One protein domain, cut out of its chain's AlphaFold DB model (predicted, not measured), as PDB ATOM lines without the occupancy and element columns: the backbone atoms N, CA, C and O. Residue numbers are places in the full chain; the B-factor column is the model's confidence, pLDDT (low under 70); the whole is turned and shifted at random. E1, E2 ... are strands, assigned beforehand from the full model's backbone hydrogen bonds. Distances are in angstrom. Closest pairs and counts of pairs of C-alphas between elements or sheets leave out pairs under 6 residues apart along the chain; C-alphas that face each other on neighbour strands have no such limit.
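What this domain is: This is residues 219 to 302 of the 490 residues of an uncharacterized protein of Phaeodactylibacter xiamenensis (UniProt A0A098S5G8). The domain is one open, gently bowed wall of eight strands side by side, in which the chain zigzags from one edge, E1, to the other, E8. No named helix covers either face, and the ends of the wall do not close into a barrel. The printed part has 84 residues with eight named strands, E1 to E8 in chain order, which is also their order across the antiparallel sheet; the class is all strand. The whole is only just loose, close to compact, with a radius of gyration of the C-alphas of 14.4 A, and spans 41 by 32 by 18 A.

Where its parts are: The sheet begins with E1, residues 222 to 227, whose C-alpha 222 is at (-17.357, 9.940, 37.800). E2 is residues 234 to 240, 20.2 A long from first to last C-alpha, and E3 is residues 243 to 249, 20.4 A. E4, residues 255 to 261, measures 20.0 A, and its C-alpha 255 is at (-11.735, -9.518, 46.533). E5 is residues 268 to 273, E6 residues 276 to 282, 19.0 A, and E7 residues 287 to 293, 18.7 A. E8, residues 297 to 301, ends with C-alpha 301 at (11.179, -4.220, 48.510).

How they stand to each other: The eight strands form a meander, each strand the antiparallel neighbour of the one before, and each two that follow each other are a hairpin. The centre of E4 is nearest to the mean of the C-alphas, at 2.7 A. E4 and E5 stand at 167 degrees between their directions, with N 257 and O 270 2.8 A apart, within hydrogen-bond range. On the other side of E4 is E3, also at 167 degrees, with N 246 and O 258 2.8 A apart. E2 and E3 have N 238 and O 245 at 2.8 A; E1 and E2 have N 226 and O 235 at 2.9 A. Toward the other edge, E5 and E6 have N 271 and O 278 at 2.8 A, and E6 and E7, at 178 degrees, have N 279 and O 290 at 2.8 A. E7 and E8 have N 291 and O 298 at 2.8 A. The edge strands, E1 and E8, are apart.

The domain as a whole: From edge to edge the strands' lines turn by 33 degrees, while the way across the sheet turns by 8 degrees. The two C-alphas farthest apart, those of Gly 219 and Asp 295, are 46.1 A from each other. The links E1 to E2 and E4 to E5 are short, the other five tight, and the printed part has no cut. The mean pLDDT of the printed part is 78.2; residues 219 to 234, 236, 240 to 241 and 285 are under 70.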
ATOM      1  N   GLY A 219     -18.759  17.163  42.676       47.81
ATOM      2  CA  GLY A 219     -17.616  17.750  41.961       47.81
ATOM      3  C   GLY A 219     -16.838  16.804  41.039       47.81
ATOM      4  O   GLY A 219     -15.969  16.063  41.486       47.81
ATOM      5  N   GLY A 220     -17.108  16.870  39.726       48.84
ATOM      6  CA  GLY A 220     -16.237  16.392  38.628       48.84
ATOM      7  C   GLY A 220     -15.857  14.900  38.587       48.84
ATOM      8  O   GLY A 220     -15.208  14.461  37.639       48.84
ATOM      9  N   THR A 221     -16.257  14.131  39.592       52.41
ATOM     10  CA  THR A 221     -15.809  12.770  39.878       52.41
ATOM     11  C   THR A 221     -16.854  11.804  39.332       52.41
ATOM     12  O   THR A 221     -18.013  11.840  39.739       52.41
ATOM     13  N   LYS A 222     -16.471  10.970  38.361       57.59
ATOM     14  CA  LYS A 222     -17.357   9.940  37.800       57.59
ATOM     15  C   LYS A 222     -17.216   8.686  38.664       57.59
ATOM     16  O   LYS A 222     -16.100   8.241  38.906       57.59
ATOM     17  N   GLY A 223     -18.322   8.127  39.142       55.56
ATOM     18  CA  GLY A 223     -18.358   6.826  39.807       55.56
ATOM     19  C   GLY A 223     -19.221   5.865  38.997       55.56
ATOM     20  O   GLY A 223     -20.239   6.286  38.453       55.56
ATOM     21  N   SER A 224     -18.828   4.598  38.872       61.25
ATOM     22  CA  SER A 224     -19.662   3.590  38.205       61.25
ATOM     23  C   SER A 224     -19.727   2.296  39.003       61.25
ATOM     24  O   SER A 224     -18.706   1.805  39.487       61.25
ATOM     25  N   LEU A 225     -20.938   1.747  39.121       66.31
ATOM     26  CA  LEU A 225     -21.178   0.376  39.552       66.31
ATOM     27  C   LEU A 225     -21.488  -0.456  38.310       66.31
ATOM     28  O   LEU A 225     -22.477  -0.218  37.623       66.31
ATOM     29  N   LEU A 226     -20.631  -1.428  38.026       63.38
ATOM     30  CA  LEU A 226     -20.796  -2.356  36.917       63.38
ATOM     31  C   LEU A 226     -21.091  -3.749  37.475       63.38
ATOM     32  O   LEU A 226     -20.276  -4.306  38.213       63.38
ATOM     33  N   ILE A 227     -22.249  -4.299  37.108       65.62
ATOM     34  CA  ILE A 227     -22.656  -5.676  37.403       65.62
ATOM     35  C   ILE A 227     -22.793  -6.383  36.054       65.62
ATOM     36  O   ILE A 227     -23.738  -6.133  35.313       65.62
ATOM     37  N   GLN A 228     -21.813  -7.214  35.695       59.06
ATOM     38  CA  GLN A 228     -21.791  -7.908  34.403       59.06
ATOM     39  C   GLN A 228     -22.133  -9.394  34.559       59.06
ATOM     40  O   GLN A 228     -21.394 -10.102  35.242       59.06
ATOM     41  N   PRO A 229     -23.166  -9.912  33.871       52.81
ATOM     42  CA  PRO A 229     -23.498 -11.338  33.896       52.81
ATOM     43  C   PRO A 229     -22.416 -12.227  33.261       52.81
ATOM     44  O   PRO A 229     -22.156 -13.323  33.746       52.81
ATOM     45  N   SER A 230     -21.744 -11.752  32.204       49.06
ATOM     46  CA  SER A 230     -20.748 -12.532  31.449       49.06
ATOM     47  C   SER A 230     -19.344 -12.547  32.072       49.06
ATOM     48  O   SER A 230     -18.490 -13.308  31.625       49.06
ATOM     49  N   GLY A 231     -19.118 -11.745  33.120       53.50
ATOM     50  CA  GLY A 231     -17.879 -11.722  33.911       53.50
ATOM     51  C   GLY A 231     -18.076 -11.922  35.419       53.50
ATOM     52  O   GLY A 231     -17.086 -12.085  36.125       53.50
ATOM     53  N   GLN A 232     -19.323 -11.907  35.915       58.34
ATOM     54  CA  GLN A 232     -19.728 -12.032  37.327       58.34
ATOM     55  C   GLN A 232     -18.845 -11.255  38.317       58.34
ATOM     56  O   GLN A 232     -18.530 -11.729  39.406       58.34
ATOM     57  N   THR A 233     -18.429 -10.048  37.933       59.91
ATOM     58  CA  THR A 233     -17.713  -9.124  38.813       59.91
ATOM     59  C   THR A 233     -18.644  -7.995  39.217       59.91
ATOM     60  O   THR A 233     -19.187  -7.315  38.342       59.91
ATOM     61  N   MET A 234     -18.795  -7.761  40.519       65.50
ATOM     62  CA  MET A 234     -19.314  -6.491  41.026       65.50
ATOM     63  C   MET A 234     -18.135  -5.539  41.123       65.50
ATOM     64  O   MET A 234     -17.185  -5.837  41.841       65.50
ATOM     65  N   ARG A 235     -18.161  -4.432  40.382       70.75
ATOM     66  CA  ARG A 235     -17.053  -3.474  40.355       70.75
ATOM     67  C   ARG A 235     -17.547  -2.067  40.628       70.75
ATOM     68  O   ARG A 235     -18.401  -1.568  39.901       70.75
ATOM     69  N   MET A 236     -16.964  -1.430  41.635       69.56
ATOM     70  CA  MET A 236     -17.131  -0.010  41.925       69.56
ATOM     71  C   MET A 236     -15.867   0.722  41.501       69.56
ATOM     72  O   MET A 236     -14.788   0.385  41.987       69.56
ATOM     73  N   ASN A 237     -15.996   1.708  40.616       70.06
ATOM     74  CA  ASN A 237     -14.893   2.586  40.230       70.06
ATOM     75  C   ASN A 237     -15.185   4.003  40.714       70.06
ATOM     76  O   ASN A 237     -16.308   4.481  40.561       70.06
ATOM     77  N   ASN A 238     -14.173   4.680  41.242       72.69
ATOM     78  CA  ASN A 238     -14.223   6.091  41.602       72.69
ATOM     79  C   ASN A 238     -13.052   6.826  40.933       72.69
ATOM     80  O   ASN A 238     -11.895   6.442  41.119       72.69
ATOM     81  N   TYR A 239     -13.358   7.854  40.139       70.81
ATOM     82  CA  TYR A 239     -12.385   8.639  39.381       70.81
ATOM     83  C   TYR A 239     -12.273  10.061  39.931       70.81
ATOM     84  O   TYR A 239     -13.167  10.873  39.710       70.81
ATOM     85  N   THR A 240     -11.142  10.405  40.540       67.12
ATOM     86  CA  THR A 240     -10.783  11.794  40.891       67.12
ATOM     87  C   THR A 240      -9.716  12.291  39.907       67.12
ATOM     88  O   THR A 240      -9.031  11.475  39.294       67.12
ATOM     89  N   LEU A 241      -9.558  13.606  39.701       68.69
ATOM     90  CA  LEU A 241      -8.586  14.173  38.744       68.69
ATOM     91  C   LEU A 241      -7.203  13.482  38.817       68.69
ATOM     92  O   LEU A 241      -6.447  13.678  39.765       68.69
ATOM     93  N   GLY A 242      -6.890  12.677  37.794       70.31
ATOM     94  CA  GLY A 242      -5.613  11.970  37.621       70.31
ATOM     95  C   GLY A 242      -5.541  10.533  38.163       70.31
ATOM     96  O   GLY A 242      -4.644   9.794  37.766       70.31
ATOM     97  N   VAL A 243      -6.481  10.076  38.998       77.75
ATOM     98  CA  VAL A 243      -6.393   8.774  39.690       77.75
ATOM     99  C   VAL A 243      -7.715   8.010  39.686       77.75
ATOM    100  O   VAL A 243      -8.791   8.589  39.541       77.75
ATOM    101  N   LYS A 244      -7.643   6.688  39.849       81.12
ATOM    102  CA  LYS A 244      -8.814   5.823  40.004       81.12
ATOM    103  C   LYS A 244      -8.654   4.840  41.152       81.12
ATOM    104  O   LYS A 244      -7.559   4.319  41.386       81.12
ATOM    105  N   ALA A 245      -9.761   4.582  41.831       83.62
ATOM    106  CA  ALA A 245      -9.896   3.537  42.830       83.62
ATOM    107  C   ALA A 245     -10.967   2.540  42.383       83.62
ATOM    108  O   ALA A 245     -12.087   2.941  42.074       83.62
ATOM    109  N   ASP A 246     -10.619   1.257  42.392       82.31
ATOM    110  CA  ASP A 246     -11.494   0.163  41.997       82.31
ATOM    111  C   ASP A 246     -11.631  -0.828  43.160       82.31
ATOM    112  O   ASP A 246     -10.629  -1.253  43.742       82.31
ATOM    113  N   VAL A 247     -12.856  -1.252  43.463       86.94
ATOM    114  CA  VAL A 247     -13.126  -2.396  44.345       86.94
ATOM    115  C   VAL A 247     -13.949  -3.402  43.566       86.94
ATOM    116  O   VAL A 247     -15.000  -3.048  43.029       86.94
ATOM    117  N   TYR A 248     -13.467  -4.639  43.471       83.31
ATOM    118  CA  TYR A 248     -14.210  -5.693  42.795       83.31
ATOM    119  C   TYR A 248     -13.993  -7.073  43.391       83.31
ATOM    120  O   TYR A 248     -12.925  -7.397  43.906       83.31
ATOM    121  N   THR A 249     -15.024  -7.898  43.268       84.25
ATOM    122  CA  THR A 249     -14.970  -9.337  43.528       84.25
ATOM    123  C   THR A 249     -15.036 -10.092  42.209       84.25
ATOM    124  O   THR A 249     -15.696  -9.640  41.274       84.25
ATOM    125  N   ASN A 250     -14.330 -11.218  42.098       79.44
ATOM    126  CA  ASN A 250     -14.412 -12.103  40.933       79.44
ATOM    127  C   ASN A 250     -15.210 -13.382  41.234       79.44
ATOM    128  O   ASN A 250     -15.549 -13.664  42.382       79.44
ATOM    129  N   ILE A 251     -15.459 -14.193  40.201       72.94
ATOM    130  CA  ILE A 251     -16.220 -15.450  40.309       72.94
ATOM    131  C   ILE A 251     -15.570 -16.499  41.226       72.94
ATOM    132  O   ILE A 251     -16.253 -17.353  41.778       72.94
ATOM    133  N   ALA A 252     -14.252 -16.426  41.419       75.81
ATOM    134  CA  ALA A 252     -13.532 -17.286  42.354       75.81
ATOM    135  C   ALA A 252     -13.631 -16.783  43.811       75.81
ATOM    136  O   ALA A 252     -12.981 -17.339  44.694       75.81
ATOM    137  N   GLY A 253     -14.407 -15.721  44.064       77.38
ATOM    138  CA  GLY A 253     -14.588 -15.103  45.377       77.38
ATOM    139  C   GLY A 253     -13.416 -14.231  45.828       77.38
ATOM    140  O   GLY A 253     -13.417 -13.764  46.964       77.38
ATOM    141  N   ALA A 254     -12.415 -13.998  44.970       86.25
ATOM    142  CA  ALA A 254     -11.309 -13.118  45.317       86.25
ATOM    143  C   ALA A 254     -11.782 -11.662  45.316       86.25
ATOM    144  O   ALA A 254     -12.434 -11.220  44.366       86.25
ATOM    145  N   ALA A 255     -11.432 -10.929  46.367       90.69
ATOM    146  CA  ALA A 255     -11.735  -9.518  46.533       90.69
ATOM    147  C   ALA A 255     -10.468  -8.694  46.308       90.69
ATOM    148  O   ALA A 255      -9.445  -8.906  46.960       90.69
ATOM    149  N   THR A 256     -10.542  -7.732  45.395       90.31
ATOM    150  CA  THR A 256      -9.439  -6.830  45.081       90.31
ATOM    151  C   THR A 256      -9.852  -5.388  45.332       90.31
ATOM    152  O   THR A 256     -10.864  -4.915  44.816       90.31
ATOM    153  N   MET A 257      -9.013  -4.667  46.066       90.75
ATOM    154  CA  MET A 257      -9.003  -3.211  46.116       90.75
ATOM    155  C   MET A 257      -7.776  -2.728  45.352       90.75
ATOM    156  O   MET A 257      -6.661  -3.204  45.579       90.75
ATOM    157  N   ARG A 258      -7.959  -1.786  44.433       88.50
ATOM    158  CA  ARG A 258      -6.878  -1.216  43.631       88.50
ATOM    159  C   ARG A 258      -6.980   0.297  43.620       88.50
ATOM    160  O   ARG A 258      -8.050   0.846  43.414       88.50
ATOM    161  N   TYR A 259      -5.843   0.954  43.759       89.69
ATOM    162  CA  TYR A 259      -5.683   2.380  43.520       89.69
ATOM    163  C   TYR A 259      -4.561   2.589  42.508       89.69
ATOM    164  O   TYR A 259      -3.489   2.008  42.667       89.69
ATOM    165  N   SER A 260      -4.775   3.391  41.469       87.94
ATOM    166  CA  SER A 260      -3.754   3.667  40.451       87.94
ATOM    167  C   SER A 260      -3.970   5.019  39.772       87.94
ATOM    168  O   SER A 260      -5.021   5.642  39.915       87.94
ATOM    169  N   GLN A 261      -3.010   5.446  38.953       84.81
ATOM    170  CA  GLN A 261      -3.258   6.480  37.944       84.81
ATOM    171  C   GLN A 261      -4.308   5.991  36.924       84.81
ATOM    172  O   GLN A 261      -4.605   4.787  36.837       84.81
ATOM    173  N   LEU A 262      -4.885   6.908  36.139       79.06
ATOM    174  CA  LEU A 262      -5.922   6.576  35.146       79.06
ATOM    175  C   LEU A 262      -5.463   5.521  34.120       79.06
ATOM    176  O   LEU A 262      -6.234   4.616  33.781       79.06
ATOM    177  N   ASP A 263      -4.197   5.577  33.708       81.94
ATOM    178  CA  ASP A 263      -3.536   4.657  32.771       81.94
ATOM    179  C   ASP A 263      -3.133   3.298  33.391       81.94
ATOM    180  O   ASP A 263      -2.525   2.465  32.724       81.94
ATOM    181  N   ASN A 264      -3.517   3.036  34.650       80.69
ATOM    182  CA  ASN A 264      -3.090   1.896  35.479       80.69
ATOM    183  C   ASN A 264      -1.616   1.916  35.904       80.69
ATOM    184  O   ASN A 264      -1.130   0.921  36.451       80.69
ATOM    185  N   SER A 265      -0.896   3.016  35.694       81.75
ATOM    186  CA  SER A 265       0.440   3.155  36.254       81.75
ATOM    187  C   SER A 265       0.370   3.308  37.781       81.75
ATOM    188  O   SER A 265      -0.614   3.777  38.362       81.75
ATOM    189  N   TYR A 266       1.433   2.856  38.442       79.69
ATOM    190  CA  TYR A 266       1.629   2.928  39.892       79.69
ATOM    191  C   TYR A 266       0.551   2.263  40.779       79.69
ATOM    192  O   TYR A 266       0.058   2.902  41.717       79.69
ATOM    193  N   PRO A 267       0.136   1.007  40.520       87.56
ATOM    194  CA  PRO A 267      -0.949   0.409  41.278       87.56
ATOM    195  C   PRO A 267      -0.527   0.095  42.721       87.56
ATOM    196  O   PRO A 267       0.511  -0.520  42.971       87.56
ATOM    197  N   SER A 268      -1.373   0.495  43.667       91.06
ATOM    198  CA  SER A 268      -1.431  -0.057  45.021       91.06
ATOM    199  C   SER A 268      -2.592  -1.044  45.065       91.06
ATOM    200  O   SER A 268      -3.710  -0.698  44.680       91.06
ATOM    201  N   ILE A 269      -2.321  -2.281  45.458       91.19
ATOM    202  CA  ILE A 269      -3.255  -3.400  45.379       91.19
ATOM    203  C   ILE A 269      -3.338  -4.060  46.748       91.19
ATOM    204  O   ILE A 269      -2.319  -4.347  47.372       91.19
ATOM    205  N   VAL A 270      -4.565  -4.328  47.179       93.69
ATOM    206  CA  VAL A 270      -4.867  -5.307  48.219       93.69
ATOM    207  C   VAL A 270      -5.711  -6.386  47.568       93.69
ATOM    208  O   VAL A 270      -6.775  -6.095  47.025       93.69
ATOM    209  N   ASN A 271      -5.230  -7.620  47.586       91.88
ATOM    210  CA  ASN A 271      -5.928  -8.758  47.015       91.88
ATOM    211  C   ASN A 271      -6.099  -9.841  48.074       91.88
ATOM    212  O   ASN A 271      -5.128 -10.260  48.698       91.88
ATOM    213  N   VAL A 272      -7.330 -10.298  48.257       92.75
ATOM    214  CA  VAL A 272      -7.688 -11.386  49.163       92.75
ATOM    215  C   VAL A 272      -8.284 -12.501  48.325       92.75
ATOM    216  O   VAL A 272      -9.256 -12.295  47.604       92.75
ATOM    217  N   SER A 273      -7.701 -13.689  48.408       91.00
ATOM    218  CA  SER A 273      -8.136 -14.863  47.656       91.00
ATOM    219  C   SER A 273      -7.970 -16.130  48.489       91.00
ATOM    220  O   SER A 273      -7.333 -16.109  49.541       91.00
ATOM    221  N   ALA A 274      -8.469 -17.261  47.990       88.00
ATOM    222  CA  ALA A 274      -8.222 -18.561  48.615       88.00
ATOM    223  C   ALA A 274      -6.719 -18.904  48.723       88.00
ATOM    224  O   ALA A 274      -6.322 -19.637  49.621       88.00
ATOM    225  N   GLY A 275      -5.882 -18.354  47.834       86.88
ATOM    226  CA  GLY A 275      -4.428 -18.533  47.866       86.88
ATOM    227  C   GLY A 275      -3.707 -17.665  48.903       86.88
ATOM    228  O   GLY A 275      -2.517 -17.877  49.134       86.88
ATOM    229  N   GLY A 276      -4.409 -16.708  49.525       91.00
ATOM    230  CA  GLY A 276      -3.880 -15.837  50.570       91.00
ATOM    231  C   GLY A 276      -4.144 -14.344  50.347       91.00
ATOM    232  O   GLY A 276      -5.064 -13.959  49.617       91.00
ATOM    233  N   ILE A 277      -3.341 -13.506  51.010       93.00
ATOM    234  CA  ILE A 277      -3.475 -12.043  51.027       93.00
ATOM    235  C   ILE A 277      -2.215 -11.409  50.444       93.00
ATOM    236  O   ILE A 277      -1.114 -11.619  50.949       93.00
ATOM    237  N   GLU A 278      -2.381 -10.579  49.423       93.00
ATOM    238  CA  GLU A 278      -1.330  -9.738  48.859       93.00
ATOM    239  C   GLU A 278      -1.627  -8.268  49.152       93.00
ATOM    240  O   GLU A 278      -2.722  -7.776  48.885       93.00
ATOM    241  N   ILE A 279      -0.619  -7.553  49.643       92.88
ATOM    242  CA  ILE A 279      -0.599  -6.096  49.728       92.88
ATOM    243  C   ILE A 279       0.642  -5.639  48.974       92.88
ATOM    244  O   ILE A 279       1.761  -5.861  49.432       92.88
ATOM    245  N   SER A 280       0.466  -5.013  47.817       91.56
ATOM    246  CA  SER A 280       1.584  -4.603  46.971       91.56
ATOM    247  C   SER A 280       1.425  -3.179  46.465       91.56
ATOM    248  O   SER A 280       0.328  -2.665  46.253       91.56
ATOM    249  N   ARG A 281       2.559  -2.511  46.281       89.75
ATOM    250  CA  ARG A 281       2.656  -1.228  45.602       89.75
ATOM    251  C   ARG A 281       3.743  -1.336  44.556       89.75
ATOM    252  O   ARG A 281       4.881  -1.692  44.859       89.75
ATOM    253  N   LYS A 282       3.389  -0.990  43.327       82.94
ATOM    254  CA  LYS A 282       4.329  -0.884  42.219       82.94
ATOM    255  C   LYS A 282       4.470   0.582  41.843       82.94
ATOM    256  O   LYS A 282       3.468   1.267  41.697       82.94
ATOM    257  N   ALA A 283       5.695   1.056  41.684       78.00
ATOM    258  CA  ALA A 283       6.051   2.345  41.113       78.00
ATOM    259  C   ALA A 283       7.097   2.163  39.997       78.00
ATOM    260  O   ALA A 283       7.550   1.044  39.771       78.00
ATOM    261  N   THR A 284       7.469   3.226  39.267       73.25
ATOM    262  CA  THR A 284       8.442   3.141  38.151       73.25
ATOM    263  C   THR A 284       9.774   2.547  38.584       73.25
ATOM    264  O   THR A 284      10.370   1.807  37.814       73.25
ATOM    265  N   ALA A 285      10.239   2.897  39.785       67.75
ATOM    266  CA  ALA A 285      11.524   2.459  40.325       67.75
ATOM    267  C   ALA A 285      11.376   1.478  41.501       67.75
ATOM    268  O   ALA A 285      12.282   0.686  41.754       67.75
ATOM    269  N   ASP A 286      10.221   1.488  42.178       76.62
ATOM    270  CA  ASP A 286      10.074   0.837  43.476       76.62
ATOM    271  C   ASP A 286       8.927  -0.161  43.484       76.62
ATOM    272  O   ASP A 286       7.777   0.197  43.231       76.62
ATOM    273  N   THR A 287       9.222  -1.419  43.794       82.88
ATOM    274  CA  THR A 287       8.186  -2.420  44.054       82.88
ATOM    275  C   THR A 287       8.340  -2.926  45.472       82.88
ATOM    276  O   THR A 287       9.396  -3.441  45.837       82.88
ATOM    277  N   SER A 288       7.271  -2.792  46.249       88.25
ATOM    278  CA  SER A 288       7.215  -3.240  47.634       88.25
ATOM    279  C   SER A 288       5.949  -4.042  47.860       88.25
ATOM    280  O   SER A 288       4.894  -3.708  47.316       88.25
ATOM    281  N   GLY A 289       6.024  -5.073  48.689       90.00
ATOM    282  CA  GLY A 289       4.825  -5.790  49.077       90.00
ATOM    283  C   GLY A 289       5.007  -6.792  50.200       90.00
ATOM    284  O   GLY A 289       6.119  -7.139  50.603       90.00
ATOM    285  N   LEU A 290       3.858  -7.230  50.696       90.75
ATOM    286  CA  LEU A 290       3.661  -8.198  51.757       90.75
ATOM    287  C   LEU A 290       2.668  -9.250  51.258       90.75
ATOM    288  O   LEU A 290       1.563  -8.918  50.835       90.75
ATOM    289  N   PHE A 291       3.083 -10.510  51.287       89.75
ATOM    290  CA  PHE A 291       2.357 -11.632  50.706       89.75
ATOM    291  C   PHE A 291       2.220 -12.713  51.758       89.75
ATOM    292  O   PHE A 291       3.221 -13.267  52.206       89.75
ATOM    293  N   PHE A 292       0.990 -13.027  52.126       88.69
ATOM    294  CA  PHE A 292       0.646 -14.185  52.931       88.69
ATOM    295  C   PHE A 292       0.079 -15.244  52.003       88.69
ATOM    296  O   PHE A 292      -0.855 -14.975  51.254       88.69
ATOM    297  N   THR A 293       0.641 -16.439  52.063       86.31
ATOM    298  CA  THR A 293       0.181 -17.630  51.344       86.31
ATOM    299  C   THR A 293      -0.116 -18.732  52.356       86.31
ATOM    300  O   THR A 293       0.173 -18.561  53.541       86.31
ATOM    301  N   GLY A 294      -0.663 -19.863  51.906       80.50
ATOM    302  CA  GLY A 294      -0.921 -21.008  52.788       80.50
ATOM    303  C   GLY A 294       0.314 -21.475  53.573       80.50
ATOM    304  O   GLY A 294       0.183 -21.843  54.737       80.50
ATOM    305  N   ASP A 295       1.505 -21.367  52.974       79.81
ATOM    306  CA  ASP A 295       2.734 -21.962  53.520       79.81
ATOM    307  C   ASP A 295       3.805 -20.938  53.923       79.81
ATOM    308  O   ASP A 295       4.811 -21.291  54.539       79.81
ATOM    309  N   SER A 296       3.649 -19.665  53.546       77.88
ATOM    310  CA  SER A 296       4.693 -18.660  53.763       77.88
ATOM    311  C   SER A 296       4.162 -17.232  53.838       77.88
ATOM    312  O   SER A 296       3.167 -16.883  53.200       77.88
ATOM    313  N   ALA A 297       4.879 -16.389  54.583       83.00
ATOM    314  CA  ALA A 297       4.720 -14.943  54.573       83.00
ATOM    315  C   ALA A 297       6.008 -14.305  54.037       83.00
ATOM    316  O   ALA A 297       7.090 -14.536  54.576       83.00
ATOM    317  N   ARG A 298       5.903 -13.509  52.972       83.25
ATOM    318  CA  ARG A 298       7.035 -12.849  52.315       83.25
ATOM    319  C   ARG A 298       6.866 -11.337  52.355       83.25
ATOM    320  O   ARG A 298       5.826 -10.821  51.959       83.25
ATOM    321  N   ILE A 299       7.929 -10.635  52.740       86.38
ATOM    322  CA  ILE A 299       8.076  -9.185  52.566       86.38
ATOM    323  C   ILE A 299       9.182  -8.956  51.540       86.38
ATOM    324  O   ILE A 299      10.233  -9.593  51.617       86.38
ATOM    325  N   PHE A 300       8.960  -8.072  50.574       81.44
ATOM    326  CA  PHE A 300      10.006  -7.664  49.639       81.44
ATOM    327  C   PHE A 300       9.889  -6.191  49.283       81.44
ATOM    328  O   PHE A 300       8.798  -5.624  49.257       81.44
ATOM    329  N   THR A 301      11.031  -5.598  48.968       83.19
ATOM    330  CA  THR A 301      11.179  -4.220  48.510       83.19
ATOM    331  C   THR A 301      12.369  -4.169  47.550       83.19
ATOM    332  O   THR A 301      13.328  -4.923  47.710       83.19
ATOM    333  N   THR A 302      12.328  -3.304  46.540       81.69
ATOM    334  CA  THR A 302      13.506  -3.014  45.696       81.69
ATOM    335  C   THR A 302      14.423  -1.954  46.314       81.69
ATOM    336  O   THR A 302      15.591  -1.859  45.948       81.69
TER     337      THR A 302